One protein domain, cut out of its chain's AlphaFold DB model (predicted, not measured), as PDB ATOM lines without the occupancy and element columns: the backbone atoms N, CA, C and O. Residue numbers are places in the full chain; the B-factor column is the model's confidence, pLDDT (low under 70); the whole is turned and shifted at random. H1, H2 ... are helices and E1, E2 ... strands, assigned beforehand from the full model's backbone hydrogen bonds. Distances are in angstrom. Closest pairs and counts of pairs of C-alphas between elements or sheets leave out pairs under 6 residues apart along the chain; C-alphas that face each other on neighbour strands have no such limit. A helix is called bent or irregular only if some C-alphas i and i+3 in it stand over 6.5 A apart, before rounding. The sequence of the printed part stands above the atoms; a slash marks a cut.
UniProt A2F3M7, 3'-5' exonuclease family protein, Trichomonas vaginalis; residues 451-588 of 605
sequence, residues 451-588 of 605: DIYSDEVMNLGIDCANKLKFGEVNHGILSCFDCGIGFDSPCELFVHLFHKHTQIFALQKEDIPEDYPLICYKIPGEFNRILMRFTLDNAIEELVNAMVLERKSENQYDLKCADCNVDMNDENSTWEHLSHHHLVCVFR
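AT A GLANCE: This is residues 451 to 588 of the 605 residues of the protein "3'-5' exonuclease family protein" of Trichomonas vaginalis (UniProt A2F3M7). The model is a rod with a small three-stranded sheet, E4 E5 E6, at one end, where H3b and H4 pack over one face, and with the hairpin E1 and E2 at the other end, next to H1 and H2. In the middle, the two-stranded ribbon E3 and E7 joins the two ends, and H3 is sharply bent into H3a and H3b. The printed part has 138 residues with four named helices and seven named strands, in the order H1 E1 E2 H2 E3 H3 E4 E5 E6 H4 E7; the three sheets are antiparallel and the class is mixed, helices and strands. By its radius of gyration of the C-alphas, 16.4 A, it is compact, and the C-alphas span 57 by 26 by 22 A.

IN THESE COORDINATES: Look first at E4, residues 549 to 551, E5, residues 559 to 561, and E6, residues 566 to 568. H3, residues 525 to 545, was assigned as one helix by its hydrogen bonds but is bent, with C-alphas 534 and 537 7.9 A apart; its arms are H3a, residues 525 to 534, 15.0 A long, and H3b, residues 537 to 545, 12.4 A. H4, residues 571 to 581, runs 15.6 A. E3, residues 502 to 506, measures 13.3 A, and E7, residues 583 to 587, 13.4 A, ending at C-alpha 587 at (135.124, 200.907, 202.391). Find C-alpha 455 at (119.107, 191.346, 193.427), where H1 begins and runs 16.1 A to residue 466. E1 is residues 471 to 474, E2 residues 477 to 480, and H2, residues 490 to 500, is 15.3 A long.

HOW THE PARTS SIT: E4, E5 and E6 form a meander, each strand the antiparallel neighbour of the one before; find N 550 and O 560 at 2.8 A, and N 568 and O 559 at 2.8 A. H3b and H4 lie on the same face, giving two layers, helices on one face of a sheet. H4 lies over E6 and runs along it at 13 degrees on the local plane, while H3b lies over E4 and stands up from the sheet at 57 degrees; each local plane is fitted to just 6 C-alphas. H3a and H4 are close but not clearly touching, Met 532 and Trp 575 having the closest C-alphas at 6.6 A. In E3 and E7, N 503 and O 586 are 2.7 A apart; the closest C-alphas of E3 and H3b, Ala 506 and Ala 539, are 6.2 A apart. H1 and H2 touch about perpendicular at 78 degrees, closest at the C-alphas of Gly 461 and Pro 490, 4.3 A. In the hairpin E1 and E2, N 479 and O 472 are 2.8 A apart. In H1, H2, H3a, H3b and H4, every O i to N i+4 pair is within hydrogen-bond range.

THE WHOLE: The C-alphas farthest apart are those of His 475 and Ser 553, 57.5 A. The printed part has no cut; the link from E3 to H3, residues 507 to 524, is long. Mean pLDDT of the printed part is 93.1, and no printed residue is under 70.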
ATOM      1  N   ASP A 451     120.392 197.904 186.839       85.06
ATOM      2  CA  ASP A 451     121.694 197.565 187.410       85.06
ATOM      3  C   ASP A 451     121.737 197.918 188.903       85.06
ATOM      4  O   ASP A 451     122.202 197.119 189.720       85.06
ATOM      5  N   ILE A 452     121.245 199.110 189.274       86.62
ATOM      6  CA  ILE A 452     121.250 199.591 190.665       86.62
ATOM      7  C   ILE A 452     120.329 198.740 191.541       86.62
ATOM      8  O   ILE A 452     120.705 198.385 192.657       86.62
ATOM      9  N   TYR A 453     119.134 198.414 191.055       89.44
ATOM     10  CA  TYR A 453     118.106 197.707 191.822       89.44
ATOM     11  C   TYR A 453     118.073 196.197 191.552       89.44
ATOM     12  O   TYR A 453     117.078 195.540 191.855       89.44
ATOM     13  N   SER A 454     119.164 195.641 191.022       91.94
ATOM     14  CA  SER A 454     119.352 194.197 190.871       91.94
ATOM     15  C   SER A 454     119.418 193.474 192.222       91.94
ATOM     16  O   SER A 454     119.849 194.034 193.239       91.94
ATOM     17  N   ASP A 455     119.038 192.193 192.232       93.12
ATOM     18  CA  ASP A 455     119.107 191.346 193.427       93.12
ATOM     19  C   ASP A 455     120.550 191.219 193.943       93.12
ATOM     20  O   ASP A 455     120.781 191.170 195.156       93.12
ATOM     21  N   GLU A 456     121.549 191.198 193.055       94.44
ATOM     22  CA  GLU A 456     122.957 191.173 193.449       94.44
ATOM     23  C   GLU A 456     123.352 192.436 194.222       94.44
ATOM     24  O   GLU A 456     123.929 192.337 195.308       94.44
ATOM     25  N   VAL A 457     123.009 193.625 193.712       94.75
ATOM     26  CA  VAL A 457     123.324 194.897 194.384       94.75
ATOM     27  C   VAL A 457     122.541 195.046 195.688       94.75
ATOM     28  O   VAL A 457     123.103 195.505 196.687       94.75
ATOM     29  N   MET A 458     121.286 194.594 195.724       94.19
ATOM     30  CA  MET A 458     120.479 194.552 196.944       94.19
ATOM     31  C   MET A 458     121.167 193.720 198.032       94.19
ATOM     32  O   MET A 458     121.352 194.189 199.158       94.19
ATOM     33  N   ASN A 459     121.603 192.507 197.689       94.94
ATOM     34  CA  ASN A 459     122.300 191.618 198.618       94.94
ATOM     35  C   ASN A 459     123.632 192.210 199.090       94.94
ATOM     36  O   ASN A 459     123.940 192.140 200.282       94.94
ATOM     37  N   LEU A 460     124.393 192.856 198.200       95.75
ATOM     38  CA  LEU A 460     125.608 193.573 198.587       95.75
ATOM     39  C   LEU A 460     125.301 194.720 199.553       95.75
ATOM     40  O   LEU A 460     125.994 194.860 200.557       95.75
ATOM     41  N   GLY A 461     124.252 195.505 199.313       95.25
ATOM     42  CA  GLY A 461     123.803 196.560 200.224       95.25
ATOM     43  C   GLY A 461     123.432 196.035 201.610       95.25
ATOM     44  O   GLY A 461     123.850 196.597 202.628       95.25
ATOM     45  N   ILE A 462     122.706 194.915 201.663       94.38
ATOM     46  CA  ILE A 462     122.355 194.230 202.915       94.38
ATOM     47  C   ILE A 462     123.616 193.748 203.630       94.38
ATOM     48  O   ILE A 462     123.739 193.932 204.841       94.38
ATOM     49  N   ASP A 463     124.572 193.172 202.906       94.00
ATOM     50  CA  ASP A 463     125.846 192.726 203.469       94.00
ATOM     51  C   ASP A 463     126.687 193.904 203.981       94.00
ATOM     52  O   ASP A 463     127.297 193.809 205.049       94.00
ATOM     53  N   CYS A 464     126.659 195.046 203.294       93.62
ATOM     54  CA  CYS A 464     127.308 196.276 203.747       93.62
ATOM     55  C   CYS A 464     126.732 196.769 205.079       93.62
ATOM     56  O   CYS A 464     127.493 197.162 205.969       93.62
ATOM     57  N   ALA A 465     125.409 196.724 205.240       92.31
ATOM     58  CA  ALA A 465     124.749 197.085 206.490       92.31
ATOM     59  C   ALA A 465     125.007 196.040 207.588       92.31
ATOM     60  O   ALA A 465     125.572 196.343 208.638       92.31
ATOM     61  N   ASN A 466     124.641 194.785 207.335       90.19
ATOM     62  CA  ASN A 466     124.577 193.746 208.357       90.19
ATOM     63  C   ASN A 466     125.929 193.093 208.643       90.19
ATOM     64  O   ASN A 466     126.309 192.996 209.809       90.19
ATOM     65  N   LYS A 467     126.658 192.661 207.605       89.38
ATOM     66  CA  LYS A 467     127.907 191.898 207.769       89.38
ATOM     67  C   LYS A 467     129.121 192.792 207.978       89.38
ATOM     68  O   LYS A 467     129.996 192.415 208.744       89.38
ATOM     69  N   LEU A 468     129.188 193.941 207.300       89.12
ATOM     70  CA  LEU A 468     130.378 194.804 207.293       89.12
ATOM     71  C   LEU A 468     130.264 196.067 208.164       89.12
ATOM     72  O   LEU A 468     131.270 196.742 208.390       89.12
ATOM     73  N   LYS A 469     129.063 196.396 208.660       88.31
ATOM     74  CA  LYS A 469     128.805 197.568 209.523       88.31
ATOM     75  C   LYS A 469     129.254 198.892 208.887       88.31
ATOM     76  O   LYS A 469     129.916 199.714 209.527       88.31
ATOM     77  N   PHE A 470     128.923 199.064 207.609       91.25
ATOM     78  CA  PHE A 470     129.013 200.341 206.888       91.25
ATOM     79  C   PHE A 470     127.651 201.022 206.716       91.25
ATOM     80  O   PHE A 470     127.598 202.188 206.324       91.25
ATOM     81  N   GLY A 471     126.570 200.312 207.032       91.38
ATOM     82  CA  GLY A 471     125.248 200.884 207.250       91.38
ATOM     83  C   GLY A 471     124.907 200.940 208.737       91.38
ATOM     84  O   GLY A 471     125.439 200.162 209.528       91.38
ATOM     85  N   GLU A 472     124.001 201.835 209.092       91.25
ATOM     86  CA  GLU A 472     123.338 201.919 210.393       91.25
ATOM     87  C   GLU A 472     121.862 202.284 210.192       91.25
ATOM     88  O   GLU A 472     121.491 202.768 209.122       91.25
ATOM     89  N   VAL A 473     121.014 202.029 211.190       91.19
ATOM     90  CA  VAL A 473     119.597 202.415 211.147       91.19
ATOM     91  C   VAL A 473     119.349 203.480 212.208       91.19
ATOM     92  O   VAL A 473     119.389 203.189 213.398       91.19
ATOM     93  N   ASN A 474     119.086 204.709 211.771       88.38
ATOM     94  CA  ASN A 474     118.807 205.854 212.635       88.38
ATOM     95  C   ASN A 474     117.319 206.191 212.558       88.38
ATOM     96  O   ASN A 474     116.863 206.678 211.527       88.38
ATOM     97  N   HIS A 475     116.556 205.943 213.628       90.38
ATOM     98  CA  HIS A 475     115.107 206.206 213.663       90.38
ATOM     99  C   HIS A 475     114.386 205.651 212.418       90.38
ATOM    100  O   HIS A 475     113.739 206.395 211.689       90.38
ATOM    101  N   GLY A 476     114.590 204.366 212.104       90.06
ATOM    102  CA  GLY A 476     113.967 203.701 210.949       90.06
ATOM    103  C   GLY A 476     114.584 204.017 209.577       90.06
ATOM    104  O   GLY A 476     114.151 203.447 208.577       90.06
ATOM    105  N   ILE A 477     115.602 204.879 209.512       92.19
ATOM    106  CA  ILE A 477     116.275 205.280 208.269       92.19
ATOM    107  C   ILE A 477     117.586 204.511 208.120       92.19
ATOM    108  O   ILE A 477     118.458 204.609 208.981       92.19
ATOM    109  N   LEU A 478     117.766 203.801 207.004       94.38
ATOM    110  CA  LEU A 478     119.052 203.199 206.654       94.38
ATOM    111  C   LEU A 478     120.029 204.296 206.212       94.38
ATOM    112  O   LEU A 478     119.780 204.976 205.222       94.38
ATOM    113  N   SER A 479     121.156 204.450 206.900       93.25
ATOM    114  CA  SER A 479     122.169 205.457 206.578       93.25
ATOM    115  C   SER A 479     123.579 204.890 206.482       93.25
ATOM    116  O   SER A 479     123.903 203.846 207.040       93.25
ATOM    117  N   CYS A 480     124.446 205.598 205.759       92.81
ATOM    118  CA  CYS A 480     125.877 205.308 205.726       92.81
ATOM    119  C   CYS A 480     126.486 205.674 207.079       92.81
ATOM    120  O   CYS A 480     126.434 206.841 207.465       92.81
ATOM    121  N   PHE A 481     127.125 204.704 207.736       89.25
ATOM    122  CA  PHE A 481     127.789 204.877 209.034       89.25
ATOM    123  C   PHE A 481     128.811 206.025 209.030       89.25
ATOM    124  O   PHE A 481     129.037 206.687 210.035       89.25
ATOM    125  N   ASP A 482     129.453 206.268 207.885       86.50
ATOM    126  CA  ASP A 482     130.520 207.259 207.790       86.50
ATOM    127  C   ASP A 482     130.019 208.678 207.489       86.50
ATOM    128  O   ASP A 482     130.472 209.662 208.075       86.50
ATOM    129  N   CYS A 483     129.086 208.803 206.543       86.00
ATOM    130  CA  CYS A 483     128.582 210.102 206.094       86.00
ATOM    131  C   CYS A 483     127.329 210.568 206.844       86.00
ATOM    132  O   CYS A 483     126.986 211.746 206.741       86.00
ATOM    133  N   GLY A 484     126.620 209.666 207.529       88.19
ATOM    134  CA  GLY A 484     125.306 209.936 208.117       88.19
ATOM    135  C   GLY A 484     124.243 210.312 207.078       88.19
ATOM    136  O   GLY A 484     123.292 211.014 207.406       88.19
ATOM    137  N   ILE A 485     124.436 209.923 205.811       89.56
ATOM    138  CA  ILE A 485     123.470 210.147 204.723       89.56
ATOM    139  C   ILE A 485     122.482 208.985 204.722       89.56
ATOM    140  O   ILE A 485     122.926 207.838 204.743       89.56
ATOM    141  N   GLY A 486     121.186 209.289 204.700       92.25
ATOM    142  CA  GLY A 486     120.102 208.308 204.628       92.25
ATOM    143  C   GLY A 486     119.789 207.852 203.201       92.25
ATOM    144  O   GLY A 486     120.030 208.580 202.235       92.25
ATOM    145  N   PHE A 487     119.242 206.645 203.080       92.94
ATOM    146  CA  PHE A 487     118.928 205.962 201.828       92.94
ATOM    147  C   PHE A 487     117.566 205.284 201.904       92.94
ATOM    148  O   PHE A 487     117.146 204.823 202.965       92.94
ATOM    149  N   ASP A 488     116.914 205.167 200.750       92.31
ATOM    150  CA  ASP A 488     115.612 204.505 200.658       92.31
ATOM    151  C   ASP A 488     115.722 202.994 200.474       92.31
ATOM    152  O   ASP A 488     114.732 202.284 200.635       92.31
ATOM    153  N   SER A 489     116.903 202.495 200.103       92.88
ATOM    154  CA  SER A 489     117.150 201.071 199.895       92.88
ATOM    155  C   SER A 489     118.607 200.686 200.184       92.88
ATOM    156  O   SER A 489     119.510 201.530 200.110       92.88
ATOM    157  N   PRO A 490     118.875 199.396 200.454       94.75
ATOM    158  CA  PRO A 490     120.237 198.869 200.527       94.75
ATOM    159  C   PRO A 490     121.044 199.074 199.240       94.75
ATOM    160  O   PRO A 490     122.251 199.308 199.315       94.75
ATOM    161  N   CYS A 491     120.394 199.039 198.073       93.81
ATOM    162  CA  CYS A 491     121.037 199.308 196.788       93.81
ATOM    163  C   CYS A 491     121.688 200.692 196.762       93.81
ATOM    164  O   CYS A 491     122.871 200.831 196.450       93.81
ATOM    165  N   GLU A 492     120.937 201.721 197.158       92.12
ATOM    166  CA  GLU A 492     121.444 203.093 197.204       92.12
ATOM    167  C   GLU A 492     122.602 203.248 198.202       92.12
ATOM    168  O   GLU A 492     123.583 203.936 197.900       92.12
ATOM    169  N   LEU A 493     122.532 202.573 199.359       93.56
ATOM    170  CA  LEU A 493     123.636 202.530 200.323       93.56
ATOM    171  C   LEU A 493     124.900 201.940 199.682       93.56
ATOM    172  O   LEU A 493     125.976 202.531 199.803       93.56
ATOM    173  N   PHE A 494     124.789 200.807 198.983       94.94
ATOM    174  CA  PHE A 494     125.929 200.197 198.296       94.94
ATOM    175  C   PHE A 494     126.519 201.134 197.244       94.94
ATOM    176  O   PHE A 494     127.724 201.372 197.257       94.94
ATOM    177  N   VAL A 495     125.691 201.717 196.372       92.25
ATOM    178  CA  VAL A 495     126.150 202.650 195.329       92.25
ATOM    179  C   VAL A 495     126.883 203.839 195.954       92.25
ATOM    180  O   VAL A 495     127.963 204.228 195.498       92.25
ATOM    181  N   HIS A 496     126.352 204.394 197.045       91.12
ATOM    182  CA  HIS A 496     127.026 205.456 197.783       91.12
ATOM    183  C   HIS A 496     128.406 205.018 198.293       91.12
ATOM    184  O   HIS A 496     129.400 205.706 198.036       91.12
ATOM    185  N   LEU A 497     128.475 203.884 198.994       92.38
ATOM    186  CA  LEU A 497     129.723 203.325 199.517       92.38
ATOM    187  C   LEU A 497     130.729 203.075 198.390       92.38
ATOM    188  O   LEU A 497     131.881 203.510 198.479       92.38
ATOM    189  N   PHE A 498     130.261 202.500 197.287       92.44
ATOM    190  CA  PHE A 498     131.060 202.207 196.109       92.44
ATOM    191  C   PHE A 498     131.716 203.464 195.520       92.44
ATOM    192  O   PHE A 498     132.909 203.463 195.219       92.44
ATOM    193  N   HIS A 499     130.996 204.580 195.404       86.75
ATOM    194  CA  HIS A 499     131.550 205.793 194.785       86.75
ATOM    195  C   HIS A 499     132.309 206.729 195.717       86.75
ATOM    196  O   HIS A 499     133.069 207.578 195.233       86.75
ATOM    197  N   LYS A 500     132.045 206.662 197.023       85.44
ATOM    198  CA  LYS A 500     132.586 207.619 197.999       85.44
ATOM    199  C   LYS A 500     133.655 207.027 198.896       85.44
ATOM    200  O   LYS A 500     134.545 207.763 199.319       85.44
ATOM    201  N   HIS A 501     133.565 205.731 199.171       89.12
ATOM    202  CA  HIS A 501     134.319 205.095 200.245       89.12
ATOM    203  C   HIS A 501     135.223 203.962 199.767       89.12
ATOM    204  O   HIS A 501     136.074 203.528 200.535       89.12
ATOM    205  N   THR A 502     135.108 203.512 198.515       90.75
ATOM    206  CA  THR A 502     135.891 202.385 197.983       90.75
ATOM    207  C   THR A 502     137.404 202.569 198.077       90.75
ATOM    208  O   THR A 502     137.984 203.566 197.636       90.75
ATOM    209  N   GLN A 503     138.044 201.526 198.588       90.12
ATOM    210  CA  GLN A 503     139.447 201.170 198.443       90.12
ATOM    211  C   GLN A 503     139.532 199.777 197.849       90.12
ATOM    212  O   GLN A 503     138.760 198.896 198.221       90.12
ATOM    213  N   ILE A 504     140.515 199.581 196.979       92.69
ATOM    214  CA  ILE A 504     140.865 198.259 196.485       92.69
ATOM    215  C   ILE A 504     142.183 197.849 197.126       92.69
ATOM    216  O   ILE A 504     143.143 198.625 197.154       92.69
ATOM    217  N   PHE A 505     142.215 196.632 197.652       93.25
ATOM    218  CA  PHE A 505     143.429 196.020 198.169       93.25
ATOM    219  C   PHE A 505     143.782 194.792 197.345       93.25
ATOM    220  O   PHE A 505     142.900 194.043 196.923       93.25
ATOM    221  N   ALA A 506     145.084 194.627 197.136       95.50
ATOM    222  CA  ALA A 506     145.679 193.431 196.573       95.50
ATOM    223  C   ALA A 506     146.200 192.554 197.713       95.50
ATOM    224  O   ALA A 506     146.854 193.067 198.625       95.50
ATOM    225  N   LEU A 507     145.902 191.258 197.668       95.00
ATOM    226  CA  LEU A 507     146.258 190.298 198.710       95.00
ATOM    227  C   LEU A 507     146.735 188.973 198.117       95.00
ATOM    228  O   LEU A 507     146.472 188.658 196.952       95.00
ATOM    229  N   GLN A 508     147.380 188.165 198.958       95.44
ATOM    230  CA  GLN A 508     147.504 186.732 198.711       95.44
ATOM    231  C   GLN A 508     146.132 186.063 198.737       95.44
ATOM    232  O   GLN A 508     145.235 186.470 199.479       95.44
ATOM    233  N   LYS A 509     145.977 184.997 197.949       95.00
ATOM    234  CA  LYS A 509     144.702 184.268 197.868       95.00
ATOM    235  C   LYS A 509     144.264 183.714 199.225       95.00
ATOM    236  O   LYS A 509     143.080 183.733 199.544       95.00
ATOM    237  N   GLU A 510     145.214 183.210 200.005       94.06
ATOM    238  CA  GLU A 510     144.957 182.609 201.320       94.06
ATOM    239  C   GLU A 510     144.553 183.622 202.397       94.06
ATOM    240  O   GLU A 510     143.923 183.243 203.384       94.06
ATOM    241  N   ASP A 511     144.855 184.908 202.193       92.88
ATOM    242  CA  ASP A 511     144.484 185.979 203.119       92.88
ATOM    243  C   ASP A 511     143.021 186.424 202.965       92.88
ATOM    244  O   ASP A 511     142.508 187.113 203.848       92.88
ATOM    245  N   ILE A 512     142.338 186.059 201.872       92.94
ATOM    246  CA  ILE A 512     140.955 186.469 201.599       92.94
ATOM    247  C   ILE A 512     139.974 185.474 202.242       92.94
ATOM    248  O   ILE A 512     139.931 184.311 201.837       92.94
ATOM    249  N   PRO A 513     139.115 185.907 203.186       90.75
ATOM    250  CA  PRO A 513     138.078 185.041 203.739       90.75
ATOM    251  C   PRO A 513     137.078 184.606 202.659       90.75
ATOM    252  O   PRO A 513     136.555 185.444 201.919       90.75
ATOM    253  N   GLU A 514     136.754 183.310 202.601       87.31
ATOM    254  CA  GLU A 514     135.818 182.749 201.607       87.31
ATOM    255  C   GLU A 514     134.430 183.421 201.650       87.31
ATOM    256  O   GLU A 514     133.771 183.621 200.621       87.31
ATOM    257  N   ASP A 515     133.991 183.809 202.849       87.94
ATOM    258  CA  ASP A 515     132.695 184.428 203.110       87.94
ATOM    259  C   ASP A 515     132.699 185.958 202.990       87.94
ATOM    260  O   ASP A 515     131.650 186.586 203.172       87.94
ATOM    261  N   TYR A 516     133.829 186.576 202.624       91.56
ATOM    262  CA  TYR A 516     133.886 188.021 202.429       91.56
ATOM    263  C   TYR A 516     132.961 188.436 201.264       91.56
ATOM    264  O   TYR A 516     133.048 187.874 200.163       91.56
ATOM    265  N   PRO A 517     132.033 189.391 201.470       91.69
ATOM    266  CA  PRO A 517     131.003 189.698 200.476       91.69
ATOM    267  C   PRO A 517     131.501 190.598 199.339       91.69
ATOM    268  O   PRO A 517     130.962 190.540 198.240       91.69
ATOM    269  N   LEU A 518     132.557 191.389 199.563       94.50
ATOM    270  CA  LEU A 518     133.064 192.386 198.610       94.50
ATOM    271  C   LEU A 518     134.347 191.937 197.896       94.50
ATOM    272  O   LEU A 518     135.255 192.734 197.662       94.50
ATOM    273  N   ILE A 519     134.442 190.655 197.547       95.31
ATOM    274  CA  ILE A 519     135.474 190.197 196.605       95.31
ATOM    275  C   ILE A 519     135.120 190.768 195.226       95.31
ATOM    276  O   ILE A 519     133.952 190.735 194.839       95.31
ATOM    277  N   CYS A 520     136.093 191.315 194.493       95.25
ATOM    278  CA  CYS A 520     135.824 192.098 193.283       95.25
ATOM    279  C   CYS A 520     134.989 191.349 192.230       95.25
ATOM    280  O   CYS A 520     134.148 191.975 191.588       95.25
ATOM    281  N   TYR A 521     135.152 190.030 192.081       95.31
ATOM    282  CA  TYR A 521     134.339 189.238 191.147       95.31
ATOM    283  C   TYR A 521     132.849 189.148 191.525       95.31
ATOM    284  O   TYR A 521     132.015 188.942 190.650       95.31
ATOM    285  N   LYS A 522     132.498 189.304 192.813       94.75
ATOM    286  CA  LYS A 522     131.103 189.291 193.294       94.75
ATOM    287  C   LYS A 522     130.376 190.610 193.008       94.75
ATOM    288  O   LYS A 522     129.165 190.687 193.177       94.75
ATOM    289  N   ILE A 523     131.107 191.654 192.616       94.88
ATOM    290  CA  ILE A 523     130.536 192.954 192.262       94.88
ATOM    291  C   ILE A 523     129.944 192.845 190.845       94.88
ATOM    292  O   ILE A 523     130.665 192.434 189.936       94.88
ATOM    293  N   PRO A 524     128.662 193.183 190.623       92.81
ATOM    294  CA  PRO A 524     127.984 192.884 189.363       92.81
ATOM    295  C   PRO A 524     128.271 193.898 188.246       92.81
ATOM    296  O   PRO A 524     128.570 195.072 188.485       92.81
ATOM    297  N   GLY A 525     128.120 193.424 187.004       88.62
ATOM    298  CA  GLY A 525     127.908 194.239 185.804       88.62
ATOM    299  C   GLY A 525     128.864 195.422 185.627       88.62
ATOM    300  O   GLY A 525     130.090 195.277 185.599       88.62
ATOM    301  N   GLU A 526     128.285 196.613 185.474       87.94
ATOM    302  CA  GLU A 526     129.021 197.846 185.188       87.94
ATOM    303  C   GLU A 526     129.922 198.294 186.355       87.94
ATOM    304  O   GLU A 526     130.978 198.887 186.131       87.94
ATOM    305  N   PHE A 527     129.587 197.946 187.604       90.88
ATOM    306  CA  PHE A 527     130.436 198.254 188.761       90.88
ATOM    307  C   PHE A 527     131.797 197.552 188.662       90.88
ATOM    308  O   PHE A 527     132.833 198.176 188.900       90.88
ATOM    309  N   ASN A 528     131.820 196.283 188.248       92.62
ATOM    310  CA  ASN A 528     133.063 195.532 188.066       92.62
ATOM    311  C   ASN A 528     133.913 196.094 186.916       92.62
ATOM    312  O   ASN A 528     135.118 196.272 187.082       92.62
ATOM    313  N   ARG A 529     133.285 196.476 185.796       91.19
ATOM    314  CA  ARG A 529     133.977 197.139 184.672       91.19
ATOM    315  C   ARG A 529     134.603 198.468 185.079       91.19
ATOM    316  O   ARG A 529     135.709 198.797 184.651       91.19
ATOM    317  N   ILE A 530     133.918 199.227 185.930       89.94
ATOM    318  CA  ILE A 530     134.457 200.461 186.503       89.94
ATOM    319  C   ILE A 530     135.682 200.153 187.365       89.94
ATOM    320  O   ILE A 530     136.707 200.812 187.194       89.94
ATOM    321  N   LEU A 531     135.629 199.137 188.234       91.81
ATOM    322  CA  LEU A 531     136.807 198.728 189.007       91.81
ATOM    323  C   LEU A 531     137.972 198.333 188.099       91.81
ATOM    324  O   LEU A 531     139.062 198.874 188.279       91.81
ATOM    325  N   MET A 532     137.736 197.474 187.105       94.12
ATOM    326  CA  MET A 532     138.741 197.057 186.122       94.12
ATOM    327  C   MET A 532     139.450 198.271 185.524       94.12
ATOM    328  O   MET A 532     140.662 198.430 185.669       94.12
ATOM    329  N   ARG A 533     138.665 199.193 184.954       91.31
ATOM    330  CA  ARG A 533     139.159 200.390 184.272       91.31
ATOM    331  C   ARG A 533     140.036 201.280 185.153       91.31
ATOM    332  O   ARG A 533     140.916 201.961 184.632       91.31
ATOM    333  N   PHE A 534     139.759 201.353 186.452       88.00
ATOM    334  CA  PHE A 534     140.456 202.274 187.355       88.00
ATOM    335  C   PHE A 534     141.567 201.627 188.185       88.00
ATOM    336  O   PHE A 534     142.349 202.367 188.785       88.00
ATOM    337  N   THR A 535     141.626 200.294 188.270       91.50
ATOM    338  CA  THR A 535     142.460 199.613 189.278       91.50
ATOM    339  C   THR A 535     143.379 198.532 188.717       91.50
ATOM    340  O   THR A 535     144.369 198.232 189.379       91.50
ATOM    341  N   LEU A 536     143.119 197.993 187.517       95.00
ATOM    342  CA  LEU A 536     143.854 196.843 186.972       95.00
ATOM    343  C   LEU A 536     145.374 197.066 186.921       95.00
ATOM    344  O   LEU A 536     146.116 196.279 187.503       95.00
ATOM    345  N   ASP A 537     145.836 198.158 186.308       93.94
ATOM    346  CA  ASP A 537     147.276 198.429 186.169       93.94
ATOM    347  C   ASP A 537     147.979 198.522 187.533       93.94
ATOM    348  O   ASP A 537     149.023 197.913 187.756       93.94
ATOM    349  N   ASN A 538     147.377 199.239 188.486       93.25
ATOM    350  CA  ASN A 538     147.953 199.396 189.822       93.25
ATOM    351  C   ASN A 538     147.913 198.087 190.621       93.25
ATOM    352  O   ASN A 538     148.841 197.810 191.378       93.25
ATOM    353  N   ALA A 539     146.874 197.267 190.446       95.06
ATOM    354  CA  ALA A 539     146.804 195.937 191.041       95.06
ATOM    355  C   ALA A 539     147.932 195.028 190.535       95.06
ATOM    356  O   ALA A 539     148.577 194.362 191.344       95.06
ATOM    357  N   ILE A 540     148.197 195.034 189.222       96.19
ATOM    358  CA  ILE A 540     149.307 194.280 188.624       96.19
ATOM    359  C   ILE A 540     150.634 194.733 189.238       96.19
ATOM    360  O   ILE A 540     151.393 193.895 189.721       96.19
ATOM    361  N   GLU A 541     150.911 196.040 189.264       94.50
ATOM    362  CA  GLU A 541     152.173 196.561 189.810       94.50
ATOM    363  C   GLU A 541     152.373 196.183 191.283       94.50
ATOM    364  O   GLU A 541     153.454 195.736 191.668       94.50
ATOM    365  N   GLU A 542     151.342 196.313 192.119       93.44
ATOM    366  CA  GLU A 542     151.430 195.946 193.536       93.44
ATOM    367  C   GLU A 542     151.662 194.446 193.740       93.44
ATOM    368  O   GLU A 542     152.495 194.068 194.563       93.44
ATOM    369  N   LEU A 543     150.981 193.586 192.979       94.38
ATOM    370  CA  LEU A 543     151.142 192.134 193.093       94.38
ATOM    371  C   LEU A 543     152.474 191.636 192.518       94.38
ATOM    372  O   LEU A 543     153.042 190.681 193.048       94.38
ATOM    373  N   VAL A 544     153.015 192.293 191.487       95.00
ATOM    374  CA  VAL A 544     154.386 192.043 191.006       95.00
ATOM    375  C   VAL A 544     155.403 192.458 192.071       95.00
ATOM    376  O   VAL A 544     156.310 191.692 192.391       95.00
ATOM    377  N   ASN A 545     155.236 193.637 192.681       92.69
ATOM    378  CA  ASN A 545     156.109 194.102 193.764       92.69
ATOM    379  C   ASN A 545     156.058 193.181 194.993       92.69
ATOM    380  O   ASN A 545     157.068 193.009 195.675       92.69
ATOM    381  N   ALA A 546     154.898 192.579 195.259       91.56
ATOM    382  CA  ALA A 546     154.697 191.597 196.318       91.56
ATOM    383  C   ALA A 546     155.140 190.168 195.947       91.56
ATOM    384  O   ALA A 546     155.009 189.269 196.772       91.56
ATOM    385  N   MET A 547     155.675 189.952 194.738       95.50
ATOM    386  CA  MET A 547     156.091 188.640 194.216       95.50
ATOM    387  C   MET A 547     154.955 187.605 194.098       95.50
ATOM    388  O   MET A 547     155.221 186.407 194.037       95.50
ATOM    389  N   VAL A 548     153.698 188.052 194.033       95.94
ATOM    390  CA  VAL A 548     152.535 187.193 193.743       95.94
ATOM    391  C   VAL A 548     152.402 186.962 192.236       95.94
ATOM    392  O   VAL A 548     152.015 185.878 191.802       95.94
ATOM    393  N   LEU A 549     152.755 187.967 191.428       97.31
ATOM    394  CA  LEU A 549     152.782 187.881 189.969       97.31
ATOM    395  C   LEU A 549     154.215 187.951 189.432       97.31
ATOM    396  O   LEU A 549     155.031 188.747 189.892       97.31
ATOM    397  N   GLU A 550     154.491 187.170 188.393       96.75
ATOM    398  CA  GLU A 550     155.742 187.178 187.635       96.75
ATOM    399  C   GLU A 550     155.473 187.616 186.189       96.75
ATOM    400  O   GLU A 550     154.582 187.079 185.530       96.75
ATOM    401  N   ARG A 551     156.250 188.580 185.675       97.06
ATOM    402  CA  ARG A 551     156.174 188.997 184.266       97.06
ATOM    403  C   ARG A 551     156.944 188.020 183.390       97.06
ATOM    404  O   ARG A 551     158.141 187.827 183.599       97.06
ATOM    405  N   LYS A 552     156.278 187.449 182.386       95.38
ATOM    406  CA  LYS A 552     156.898 186.511 181.438       95.38
ATOM    407  C   LYS A 552     157.521 187.194 180.227       95.38
ATOM    408  O   LYS A 552     158.491 186.681 179.670       95.38
ATOM    409  N   SER A 553     156.982 188.340 179.818       92.31
ATOM    410  CA  SER A 553     157.497 189.128 178.698       92.31
ATOM    411  C   SER A 553     157.331 190.633 178.931       92.31
ATOM    412  O   SER A 553     156.933 191.078 180.007       92.31
ATOM    413  N   GLU A 554     157.675 191.436 177.919       88.25
ATOM    414  CA  GLU A 554     157.462 192.889 177.928       88.25
ATOM    415  C   GLU A 554     155.975 193.275 177.814       88.25
ATOM    416  O   GLU A 554     155.617 194.417 178.102       88.25
ATOM    417  N   ASN A 555     155.094 192.343 177.418       91.44
ATOM    418  CA  ASN A 555     153.652 192.570 177.449       91.44
ATOM    419  C   ASN A 555     153.177 192.643 178.910       91.44
ATOM    420  O   ASN A 555     153.341 191.690 179.668       91.44
ATOM    421  N   GLN A 556     152.554 193.759 179.302       91.25
ATOM    422  CA  GLN A 556     152.149 194.001 180.691       91.25
ATOM    423  C   GLN A 556     151.115 193.008 181.241       91.25
ATOM    424  O   GLN A 556     150.989 192.896 182.457       91.25
ATOM    425  N   TYR A 557     150.414 192.287 180.362       95.00
ATOM    426  CA  TYR A 557     149.412 191.282 180.727       95.00
ATOM    427  C   TYR A 557     149.888 189.835 180.552       95.00
ATOM    428  O   TYR A 557     149.112 188.922 180.799       95.00
ATOM    429  N   ASP A 558     151.133 189.611 180.121       96.31
ATOM    430  CA  ASP A 558     151.728 188.272 180.047       96.31
ATOM    431  C   ASP A 558     152.371 187.924 181.398       96.31
ATOM    432  O   ASP A 558     153.541 188.223 181.677       96.31
ATOM    433  N   LEU A 559     151.537 187.378 182.280       97.75
ATOM    434  CA  LEU A 559     151.779 187.239 183.711       97.75
ATOM    435  C   LEU A 559     151.585 185.788 184.158       97.75
ATOM    436  O   LEU A 559     150.693 185.082 183.690       97.75
ATOM    437  N   LYS A 560     152.375 185.352 185.141       97.88
ATOM    438  CA  LYS A 560     152.136 184.121 185.899       97.88
ATOM    439  C   LYS A 560     151.793 184.459 187.338       97.88
ATOM    440  O   LYS A 560     152.561 185.149 187.999       97.88
ATOM    441  N   CYS A 561     150.686 183.938 187.848       98.25
ATOM    442  CA  CYS A 561     150.388 184.003 189.273       98.25
ATOM    443  C   CYS A 561     151.085 182.857 190.010       98.25
ATOM    444  O   CYS A 561     150.825 181.688 189.719       98.25
ATOM    445  N   ALA A 562     151.962 183.182 190.960       96.69
ATOM    446  CA  ALA A 562     152.683 182.211 191.774       96.69
ATOM    447  C   ALA A 562     151.752 181.491 192.763       96.69
ATOM    448  O   ALA A 562     151.824 180.269 192.877       96.69
ATOM    449  N   ASP A 563     150.831 182.225 193.394       96.25
ATOM    450  CA  ASP A 563     149.870 181.685 194.369       96.25
ATOM    451  C   ASP A 563     148.925 180.653 193.745       96.25
ATOM    452  O   ASP A 563     148.619 179.616 194.333       96.25
ATOM    453  N   CYS A 564     148.433 180.944 192.539       97.44
ATOM    454  CA  CYS A 564     147.436 180.114 191.868       97.44
ATOM    455  C   CYS A 564     148.031 179.171 190.817       97.44
ATOM    456  O   CYS A 564     147.334 178.271 190.352       97.44
ATOM    457  N   ASN A 565     149.293 179.382 190.428       97.38
ATOM    458  CA  ASN A 565     149.955 178.714 189.307       97.38
ATOM    459  C   ASN A 565     149.142 178.798 187.997       97.38
ATOM    460  O   ASN A 565     148.955 177.800 187.299       97.38
ATOM    461  N   VAL A 566     148.648 180.000 187.681       97.94
ATOM    462  CA  VAL A 566     147.851 180.304 186.478       97.94
ATOM    463  C   VAL A 566     148.607 181.290 185.596       97.94
ATOM    464  O   VAL A 566     149.182 182.256 186.093       97.94
ATOM    465  N   ASP A 567     148.573 181.041 184.290       97.56
ATOM    466  CA  ASP A 567     149.119 181.931 183.271       97.56
ATOM    467  C   ASP A 567     148.009 182.805 182.678       97.56
ATOM    468  O   ASP A 567     146.943 182.303 182.316       97.56
ATOM    469  N   MET A 568     148.272 184.104 182.568       97.94
ATOM    470  CA  MET A 568     147.394 185.113 181.978       97.94
ATOM    471  C   MET A 568     148.151 185.768 180.830       97.94
ATOM    472  O   MET A 568     149.333 186.063 180.978       97.94
ATOM    473  N   ASN A 569     147.490 185.962 179.688       96.44
ATOM    474  CA  ASN A 569     148.156 186.432 178.465       96.44
ATOM    475  C   ASN A 569     147.510 187.696 177.875       96.44
ATOM    476  O   ASN A 569     147.994 188.235 176.876       96.44
ATOM    477  N   ASP A 570     146.398 188.151 178.451       96.94
ATOM    478  CA  ASP A 570     145.626 189.299 177.987       96.94
ATOM    479  C   ASP A 570     144.942 190.018 179.158       96.94
ATOM    480  O   ASP A 570     144.886 189.524 180.286       96.94
ATOM    481  N   GLU A 571     144.433 191.216 178.883       96.62
ATOM    482  CA  GLU A 571     143.822 192.100 179.876       96.62
ATOM    483  C   GLU A 571     142.607 191.465 180.577       96.62
ATOM    484  O   GLU A 571     142.469 191.578 181.796       96.62
ATOM    485  N   ASN A 572     141.755 190.753 179.830       96.25
ATOM    486  CA  ASN A 572     140.527 190.171 180.369       96.25
ATOM    487  C   ASN A 572     140.835 188.956 181.239       96.25
ATOM    488  O   ASN A 572     140.332 188.882 182.358       96.25
ATOM    489  N   SER A 573     141.690 188.040 180.763       97.56
ATOM    490  CA  SER A 573     142.113 186.885 181.566       97.56
ATOM    491  C   SER A 573     142.860 187.317 182.830       97.56
ATOM    492  O   SER A 573     142.676 186.716 183.891       97.56
ATOM    493  N   THR A 574     143.627 188.411 182.755       97.88
ATOM    494  CA  THR A 574     144.272 189.014 183.928       97.88
ATOM    495  C   THR A 574     143.240 189.548 184.917       97.88
ATOM    496  O   THR A 574     143.255 189.170 186.086       97.88
ATOM    497  N   TRP A 575     142.314 190.404 184.476       97.69
ATOM    498  CA  TRP A 575     141.299 190.967 185.368       97.69
ATOM    499  C   TRP A 575     140.392 189.896 185.982       97.69
ATOM    500  O   TRP A 575     140.115 189.940 187.183       97.69
ATOM    501  N   GLU A 576     139.958 188.916 185.188       97.50
ATOM    502  CA  GLU A 576     139.172 187.782 185.668       97.50
ATOM    503  C   GLU A 576     139.923 187.069 186.796       97.50
ATOM    504  O   GLU A 576     139.396 186.953 187.900       97.50
ATOM    505  N   HIS A 577     141.188 186.710 186.588       98.19
ATOM    506  CA  HIS A 577     141.988 186.050 187.614       98.19
ATOM    507  C   HIS A 577     142.155 186.895 188.889       98.19
ATOM    508  O   HIS A 577     141.890 186.423 190.000       98.19
ATOM    509  N   LEU A 578     142.567 188.158 188.744       97.94
ATOM    510  CA  LEU A 578     142.839 189.034 189.885       97.94
ATOM    511  C   LEU A 578     141.572 189.333 190.691       97.94
ATOM    512  O   LEU A 578     141.592 189.253 191.920       97.94
ATOM    513  N   SER A 579     140.457 189.621 190.020       96.94
ATOM    514  CA  SER A 579     139.183 189.922 190.683       96.94
ATOM    515  C   SER A 579     138.602 188.734 191.457       96.94
ATOM    516  O   SER A 579     137.891 188.953 192.440       96.94
ATOM    517  N   HIS A 580     138.917 187.497 191.053       96.56
ATOM    518  CA  HIS A 580     138.464 186.277 191.727       96.56
ATOM    519  C   HIS A 580     139.323 185.881 192.927       96.56
ATOM    520  O   HIS A 580     138.810 185.268 193.866       96.56
ATOM    521  N   HIS A 581     140.621 186.181 192.891       97.25
ATOM    522  CA  HIS A 581     141.572 185.553 193.813       97.25
ATOM    523  C   HIS A 581     142.447 186.513 194.603       97.25
ATOM    524  O   HIS A 581     143.009 186.090 195.605       97.25
ATOM    525  N   HIS A 582     142.573 187.769 194.179       97.25
ATOM    526  CA  HIS A 582     143.575 188.678 194.739       97.25
ATOM    527  C   HIS A 582     143.045 190.069 195.071       97.25
ATOM    528  O   HIS A 582     143.723 190.809 195.780       97.25
ATOM    529  N   LEU A 583     141.856 190.442 194.584       96.62
ATOM    530  CA  LEU A 583     141.302 191.780 194.770       96.62
ATOM    531  C   LEU A 583     140.022 191.770 195.595       96.62
ATOM    532  O   LEU A 583     139.043 191.083 195.289       96.62
ATOM    533  N   VAL A 584     140.021 192.622 196.615       95.31
ATOM    534  CA  VAL A 584     138.849 192.895 197.444       95.31
ATOM    535  C   VAL A 584     138.561 194.387 197.484       95.31
ATOM    536  O   VAL A 584     139.466 195.226 197.490       95.31
ATOM    537  N   CYS A 585     137.276 194.706 197.549       93.56
ATOM    538  CA  CYS A 585     136.782 196.039 197.829       93.56
ATOM    539  C   CYS A 585     136.556 196.196 199.337       93.56
ATOM    540  O   CYS A 585     135.951 195.347 199.997       93.56
ATOM    541  N   VAL A 586     137.055 197.297 199.890       91.06
ATOM    542  CA  VAL A 586     136.860 197.700 201.285       91.06
ATOM    543  C   VAL A 586     136.405 199.150 201.299       91.06
ATOM    544  O   VAL A 586     136.870 199.956 200.498       91.06
ATOM    545  N   PHE A 587     135.524 199.514 202.224       90.25
ATOM    546  CA  PHE A 587     135.124 200.907 202.391       90.25
ATOM    547  C   PHE A 587     135.948 201.595 203.481       90.25
ATOM    548  O   PHE A 587     136.167 201.060 204.569       90.25
ATOM    549  N   ARG A 588     136.413 202.814 203.196       84.19
ATOM    550  CA  ARG A 588     137.061 203.685 204.179       84.19
ATOM    551  C   ARG A 588     136.043 204.037 205.251       84.19
ATOM    552  O   ARG A 588     135.017 204.630 204.951       84.19
TER     553      ARG A 588